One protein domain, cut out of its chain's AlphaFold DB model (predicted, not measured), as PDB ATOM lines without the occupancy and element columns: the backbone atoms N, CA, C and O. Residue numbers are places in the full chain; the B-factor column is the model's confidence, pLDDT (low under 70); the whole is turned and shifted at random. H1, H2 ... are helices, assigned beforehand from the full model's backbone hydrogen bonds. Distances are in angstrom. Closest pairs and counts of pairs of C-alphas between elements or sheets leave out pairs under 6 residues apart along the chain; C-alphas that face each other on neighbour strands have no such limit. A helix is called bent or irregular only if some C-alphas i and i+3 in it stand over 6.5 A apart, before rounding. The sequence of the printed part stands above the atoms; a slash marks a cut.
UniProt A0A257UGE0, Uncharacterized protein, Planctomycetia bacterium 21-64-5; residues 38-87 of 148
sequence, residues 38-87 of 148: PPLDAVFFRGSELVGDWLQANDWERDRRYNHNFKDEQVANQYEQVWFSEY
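What this domain is: This is residues 38 to 87 of the 148 residues of an uncharacterized protein of Planctomycetia bacterium 21-64-5 (UniProt A0A257UGE0). Three helices are set with their centres in a triangle: H3, the longest, makes one side of the domain, the shorter H1 is turned almost crosswise to it, and H2 packs on H1 at a steep tilt, apart from H3. A long loop, residues 58 to 72, bridges from the end of H2 to the start of H3, which are not in contact with each other. The printed part has 50 residues, with three named helices in the order H1, H2, H3 and no named strand; its class is all helix. It is compact, with a radius of gyration of the C-alphas of 10.3 A, and its C-alphas span 28 by 19 by 17 A along the three main axes.

How they stand to each other: The longest helix is H3, residues 73 to 86. It and H1, residues 40 to 46, only just touch, with 3 pairs of C-alphas within 8 A; H3 touches H1 with residues 76 to 80 alone. The closest C-alphas of the two are those of Leu 40 and Glu 80, 6.7 A apart. Their lines are about perpendicular, at 78 degrees, and their centres are 12.9 A apart. H1 also touches H2, residues 49 to 57, and the closest C-alphas there are those of Phe 44 and Val 51, 6.8 A apart. H1 and H2 stand at a steep tilt of 64 degrees and run opposite ways, with centres 11.3 A apart. H2 and H3 are apart, although they follow each other in the chain. In H1, H2 and H3 every O i to N i+4 pair is within hydrogen-bond range, and no helix is bent.

Where its parts are: H3 begins at C-alpha 73, at (-3.351, -28.957, 50.172), and ends at C-alpha 86, at (9.822, -28.107, 35.313); its 14 residues run 19.9 A from first to last C-alpha. H1, Leu 40 to Arg 46, has 7 residues and runs 9.9 A, beginning at C-alpha 40, at (2.924, -21.233, 44.447). H2, Glu 49 to Ala 57, has 9 residues and runs 12.1 A.

The domain as a whole: The two C-alphas farthest apart are those of Asp 59 and Glu 86, at 28.9 A, while the first and last printed C-alphas, Pro 38 and Tyr 87, are 9.3 A apart. The link from H1 to H2 is tight, with 2 residues between them. The link from H2 to H3 is long, with 15 residues, and its C-alphas lie 7 to 12 A from the mean of all C-alphas. The printed part has no cut. The mean pLDDT of the printed part is 93.5, and no printed residue is under 70.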
ATOM      1  N   PRO A  38       5.107 -19.883  37.636       93.00
ATOM      2  CA  PRO A  38       5.329 -19.182  38.891       93.00
ATOM      3  C   PRO A  38       5.377 -20.180  40.052       93.00
ATOM      4  O   PRO A  38       4.639 -21.160  40.031       93.00
ATOM      5  N   PRO A  39       6.201 -19.951  41.082       93.06
ATOM      6  CA  PRO A  39       6.060 -20.695  42.323       93.06
ATOM      7  C   PRO A  39       4.685 -20.428  42.945       93.06
ATOM      8  O   PRO A  39       4.042 -19.408  42.664       93.06
ATOM      9  N   LEU A  40       4.245 -21.323  43.827       94.00
ATOM     10  CA  LEU A  40       2.924 -21.233  44.447       94.00
ATOM     11  C   LEU A  40       2.726 -19.913  45.214       94.00
ATOM     12  O   LEU A  40       1.669 -19.296  45.095       94.00
ATOM     13  N   ASP A  41       3.768 -19.413  45.889       93.62
ATOM     14  CA  ASP A  41       3.756 -18.095  46.541       93.62
ATOM     15  C   ASP A  41       3.412 -16.952  45.557       93.62
ATOM     16  O   ASP A  41       2.656 -16.040  45.894       93.62
ATOM     17  N   ALA A  42       3.895 -17.003  44.307       94.12
ATOM     18  CA  ALA A  42       3.537 -16.019  43.275       94.12
ATOM     19  C   ALA A  42       2.106 -16.186  42.778       94.12
ATOM     20  O   ALA A  42       1.436 -15.184  42.512       94.12
ATOM     21  N   VAL A  43       1.632 -17.427  42.654       95.38
ATOM     22  CA  VAL A  43       0.233 -17.695  42.307       95.38
ATOM     23  C   VAL A  43      -0.680 -17.110  43.376       95.38
ATOM     24  O   VAL A  43      -1.641 -16.432  43.032       95.38
ATOM     25  N   PHE A  44      -0.371 -17.291  44.658       94.75
ATOM     26  CA  PHE A  44      -1.195 -16.753  45.738       94.75
ATOM     27  C   PHE A  44      -1.164 -15.222  45.760       94.75
ATOM     28  O   PHE A  44      -2.211 -14.566  45.767       94.75
ATOM     29  N   PHE A  45       0.038 -14.650  45.671       94.81
ATOM     30  CA  PHE A  45       0.243 -13.211  45.775       94.81
ATOM     31  C   PHE A  45      -0.325 -12.433  44.581       94.81
ATOM     32  O   PHE A  45      -0.970 -11.401  44.765       94.81
ATOM     33  N   ARG A  46      -0.116 -12.920  43.349       94.12
ATOM     34  CA  ARG A  46      -0.470 -12.206  42.103       94.12
ATOM     35  C   ARG A  46      -1.542 -12.876  41.255       94.12
ATOM     36  O   ARG A  46      -1.867 -12.374  40.179       94.12
ATOM     37  N   GLY A  47      -2.068 -14.009  41.704       95.00
ATOM     38  CA  GLY A  47      -3.111 -14.737  40.997       95.00
ATOM     39  C   GLY A  47      -4.355 -13.887  40.778       95.00
ATOM     40  O   GLY A  47      -4.602 -12.909  41.487       95.00
ATOM     41  N   SER A  48      -5.154 -14.292  39.796       96.94
ATOM     42  CA  SER A  48      -6.402 -13.620  39.434       96.94
ATOM     43  C   SER A  48      -7.408 -13.562  40.594       96.94
ATOM     44  O   SER A  48      -7.200 -14.144  41.661       96.94
ATOM     45  N   GLU A  49      -8.542 -12.895  40.382       97.50
ATOM     46  CA  GLU A  49      -9.650 -12.896  41.349       97.50
ATOM     47  C   GLU A  49     -10.147 -14.311  41.668       97.50
ATOM     48  O   GLU A  49     -10.419 -14.601  42.821       97.50
ATOM     49  N   LEU A  50     -10.132 -15.236  40.697       97.44
ATOM     50  CA  LEU A  50     -10.488 -16.640  40.945       97.44
ATOM     51  C   LEU A  50      -9.542 -17.323  41.938       97.44
ATOM     52  O   LEU A  50      -9.979 -18.137  42.748       97.44
ATOM     53  N   VAL A  51      -8.247 -16.992  41.889       96.94
ATOM     54  CA  VAL A  51      -7.297 -17.454  42.909       96.94
ATOM     55  C   VAL A  51      -7.632 -16.799  44.248       96.94
ATOM     56  O   VAL A  51      -7.631 -17.480  45.263       96.94
ATOM     57  N   GLY A  52      -7.992 -15.514  44.252       97.31
ATOM     58  CA  GLY A  52      -8.439 -14.798  45.449       97.31
ATOM     59  C   GLY A  52      -9.648 -15.439  46.128       97.31
ATOM     60  O   GLY A  52      -9.600 -15.688  47.329       97.31
ATOM     61  N   ASP A  53     -10.686 -15.767  45.362       97.75
ATOM     62  CA  ASP A  53     -11.892 -16.436  45.857       97.75
ATOM     63  C   ASP A  53     -11.560 -17.816  46.444       97.75
ATOM     64  O   ASP A  53     -12.053 -18.183  47.512       97.75
ATOM     65  N   TRP A  54     -10.687 -18.578  45.775       96.75
ATOM     66  CA  TRP A  54     -10.225 -19.879  46.261       96.75
ATOM     67  C   TRP A  54      -9.407 -19.759  47.551       96.75
ATOM     68  O   TRP A  54      -9.626 -20.539  48.480       96.75
ATOM     69  N   LEU A  55      -8.525 -18.765  47.666       97.06
ATOM     70  CA  LEU A  55      -7.790 -18.491  48.903       97.06
ATOM     71  C   LEU A  55      -8.739 -18.080  50.036       97.06
ATOM     72  O   LEU A  55      -8.652 -18.628  51.133       97.06
ATOM     73  N   GLN A  56      -9.701 -17.195  49.764       97.00
ATOM     74  CA  GLN A  56     -10.687 -16.750  50.749       97.00
ATOM     75  C   GLN A  56     -11.561 -17.906  51.248       97.00
ATOM     76  O   GLN A  56     -11.776 -18.039  52.453       97.00
ATOM     77  N   ALA A  57     -12.032 -18.777  50.350       97.00
ATOM     78  CA  ALA A  57     -12.799 -19.971  50.711       97.00
ATOM     79  C   ALA A  57     -12.007 -20.927  51.620       97.00
ATOM     80  O   ALA A  57     -12.590 -21.653  52.426       97.00
ATOM     81  N   ASN A  58     -10.678 -20.893  51.518       96.12
ATOM     82  CA  ASN A  58      -9.757 -21.680  52.325       96.12
ATOM     83  C   ASN A  58      -9.174 -20.911  53.526       96.12
ATOM     84  O   ASN A  58      -8.329 -21.467  54.228       96.12
ATOM     85  N   ASP A  59      -9.677 -19.705  53.834       96.00
ATOM     86  CA  ASP A  59      -9.209 -18.849  54.941       96.00
ATOM     87  C   ASP A  59      -7.701 -18.557  54.851       96.00
ATOM     88  O   ASP A  59      -6.942 -18.717  55.809       96.00
ATOM     89  N   TRP A  60      -7.260 -18.209  53.641       96.25
ATOM     90  CA  TRP A  60      -5.869 -17.927  53.323       96.25
ATOM     91  C   TRP A  60      -5.681 -16.508  52.798       96.25
ATOM     92  O   TRP A  60      -6.430 -16.036  51.943       96.25
ATOM     93  N   GLU A  61      -4.644 -15.841  53.293       95.25
ATOM     94  CA  GLU A  61      -4.271 -14.486  52.888       95.25
ATOM     95  C   GLU A  61      -3.285 -14.528  51.713       95.25
ATOM     96  O   GLU A  61      -2.422 -15.402  51.637       95.25
ATOM     97  N   ARG A  62      -3.401 -13.583  50.773       94.44
ATOM     98  CA  ARG A  62      -2.602 -13.580  49.530       94.44
ATOM     99  C   ARG A  62      -1.100 -13.413  49.760       94.44
ATOM    100  O   ARG A  62      -0.306 -13.898  48.963       94.44
ATOM    101  N   ASP A  63      -0.716 -12.687  50.797       92.00
ATOM    102  CA  ASP A  63       0.668 -12.397  51.168       92.00
ATOM    103  C   ASP A  63       1.259 -13.433  52.129       92.00
ATOM    104  O   ASP A  63       2.444 -13.370  52.448       92.00
ATOM    105  N   ARG A  64       0.487 -14.430  52.559       91.19
ATOM    106  CA  ARG A  64       0.995 -15.493  53.419       91.19
ATOM    107  C   ARG A  64       1.818 -16.504  52.617       91.19
ATOM    108  O   ARG A  64       1.297 -17.111  51.679       91.19
ATOM    109  N   ARG A  65       3.068 -16.739  53.048       90.00
ATOM    110  CA  ARG A  65       3.940 -17.791  52.492       90.00
ATOM    111  C   ARG A  65       3.267 -19.154  52.564       90.00
ATOM    112  O   ARG A  65       2.693 -19.511  53.599       90.00
ATOM    113  N   TYR A  66       3.382 -19.928  51.491       89.44
ATOM    114  CA  TYR A  66       2.977 -21.324  51.524       89.44
ATOM    115  C   TYR A  66       3.897 -22.118  52.456       89.44
ATOM    116  O   TYR A  66       5.117 -21.995  52.416       89.44
ATOM    117  N   ASN A  67       3.298 -22.914  53.336       88.00
ATOM    118  CA  ASN A  67       4.005 -23.675  54.370       88.00
ATOM    119  C   ASN A  67       3.377 -25.066  54.586       88.00
ATOM    120  O   ASN A  67       3.440 -25.616  55.686       88.00
ATOM    121  N   HIS A  68       2.714 -25.595  53.553       87.56
ATOM    122  CA  HIS A  68       2.018 -26.887  53.562       87.56
ATOM    123  C   HIS A  68       0.838 -27.014  54.547       87.56
ATOM    124  O   HIS A  68       0.406 -28.127  54.819       87.56
ATOM    125  N   ASN A  69       0.288 -25.913  55.081       90.00
ATOM    126  CA  ASN A  69      -0.909 -25.955  55.942       90.00
ATOM    127  C   ASN A  69      -2.174 -25.336  55.311       90.00
ATOM    128  O   ASN A  69      -3.157 -25.058  56.004       90.00
ATOM    129  N   PHE A  70      -2.156 -25.137  53.993       93.31
ATOM    130  CA  PHE A  70      -3.308 -24.680  53.223       93.31
ATOM    131  C   PHE A  70      -4.405 -25.756  53.184       93.31
ATOM    132  O   PHE A  70      -4.114 -26.930  52.985       93.31
ATOM    133  N   LYS A  71      -5.675 -25.370  53.374       92.62
ATOM    134  CA  LYS A  71      -6.784 -26.330  53.571       92.62
ATOM    135  C   LYS A  71      -7.036 -27.239  52.365       92.62
ATOM    136  O   LYS A  71      -7.368 -28.404  52.551       92.62
ATOM    137  N   ASP A  72      -6.856 -26.724  51.154       91.38
ATOM    138  CA  ASP A  72      -6.899 -27.503  49.913       91.38
ATOM    139  C   ASP A  72      -5.469 -27.866  49.473       91.38
ATOM    140  O   ASP A  72      -4.987 -27.511  48.393       91.38
ATOM    141  N   GLU A  73      -4.745 -28.542  50.374       90.06
ATOM    142  CA  GLU A  73      -3.351 -28.957  50.172       90.06
ATOM    143  C   GLU A  73      -3.186 -29.858  48.946       90.06
ATOM    144  O   GLU A  73      -2.125 -29.880  48.334       90.06
ATOM    145  N   GLN A  74      -4.225 -30.599  48.549       92.69
ATOM    146  CA  GLN A  74      -4.136 -31.530  47.430       92.69
ATOM    147  C   GLN A  74      -3.868 -30.793  46.114       92.69
ATOM    148  O   GLN A  74      -2.977 -31.197  45.364       92.69
ATOM    149  N   VAL A  75      -4.607 -29.715  45.838       93.56
ATOM    150  CA  VAL A  75      -4.410 -28.900  44.630       93.56
ATOM    151  C   VAL A  75      -3.073 -28.161  44.691       93.56
ATOM    152  O   VAL A  75      -2.329 -28.160  43.708       93.56
ATOM    153  N   ALA A  76      -2.730 -27.594  45.851       92.69
ATOM    154  CA  ALA A  76      -1.452 -26.916  46.070       92.69
ATOM    155  C   ALA A  76      -0.250 -27.849  45.826       92.69
ATOM    156  O   ALA A  76       0.653 -27.515  45.062       92.69
ATOM    157  N   ASN A  77      -0.282 -29.059  46.386       91.88
ATOM    158  CA  ASN A  77       0.780 -30.053  46.238       91.88
ATOM    159  C   ASN A  77       0.898 -30.565  44.796       91.88
ATOM    160  O   ASN A  77       2.005 -30.798  44.318       91.88
ATOM    161  N   GLN A  78      -0.219 -30.732  44.078       94.31
ATOM    162  CA  GLN A  78      -0.179 -31.089  42.654       94.31
ATOM    163  C   GLN A  78       0.497 -29.996  41.824       94.31
ATOM    164  O   GLN A  78       1.304 -30.305  40.949       94.31
ATOM    165  N   TYR A  79       0.200 -28.730  42.118       94.69
ATOM    166  CA  TYR A  79       0.856 -27.603  41.466       94.69
ATOM    167  C   TYR A  79       2.361 -27.586  41.754       94.69
ATOM    168  O   TYR A  79       3.159 -27.504  40.821       94.69
ATOM    169  N   GLU A  80       2.756 -27.718  43.024       92.50
ATOM    170  CA  GLU A  80       4.168 -27.776  43.409       92.50
ATOM    171  C   GLU A  80       4.902 -28.923  42.721       92.50
ATOM    172  O   GLU A  80       5.999 -28.715  42.221       92.50
ATOM    173  N   GLN A  81       4.308 -30.115  42.633       92.81
ATOM    174  CA  GLN A  81       4.931 -31.251  41.946       92.81
ATOM    175  C   GLN A  81       5.234 -30.948  40.477       92.81
ATOM    176  O   GLN A  81       6.326 -31.264  40.001       92.81
ATOM    177  N   VAL A  82       4.295 -30.316  39.764       93.81
ATOM    178  CA  VAL A  82       4.525 -29.885  38.379       93.81
ATOM    179  C   VAL A  82       5.627 -28.832  38.340       93.81
ATOM    180  O   VAL A  82       6.579 -28.980  37.575       93.81
ATOM    181  N   TRP A  83       5.557 -27.824  39.211       93.06
ATOM    182  CA  TRP A  83       6.567 -26.773  39.293       93.06
ATOM    183  C   TRP A  83       7.972 -27.337  39.553       93.06
ATOM    184  O   TRP A  83       8.890 -27.034  38.797       93.06
ATOM    185  N   PHE A  84       8.140 -28.235  40.529       90.56
ATOM    186  CA  PHE A  84       9.403 -28.927  40.810       90.56
ATOM    187  C   PHE A  84       9.909 -29.730  39.608       90.56
ATOM    188  O   PHE A  84      11.112 -29.780  39.377       90.56
ATOM    189  N   SER A  85       9.014 -30.349  38.833       90.44
ATOM    190  CA  SER A  85       9.407 -31.140  37.660       90.44
ATOM    191  C   SER A  85       9.887 -30.297  36.472       90.44
ATOM    192  O   SER A  85      10.608 -30.808  35.615       90.44
ATOM    193  N   GLU A  86       9.506 -29.019  36.418       88.31
ATOM    194  CA  GLU A  86       9.822 -28.107  35.313       88.31
ATOM    195  C   GLU A  86      10.856 -27.037  35.689       88.31
ATOM    196  O   GLU A  86      11.481 -26.443  34.805       88.31
ATOM    197  N   TYR A  87      11.038 -26.754  36.982       88.69
ATOM    198  CA  TYR A  87      11.890 -25.659  37.419       88.69
ATOM    199  C   TYR A  87      13.379 -25.971  37.151       88.69
ATOM    200  O   TYR A  87      13.857 -27.043  37.530       88.69
TER     201      TYR A  87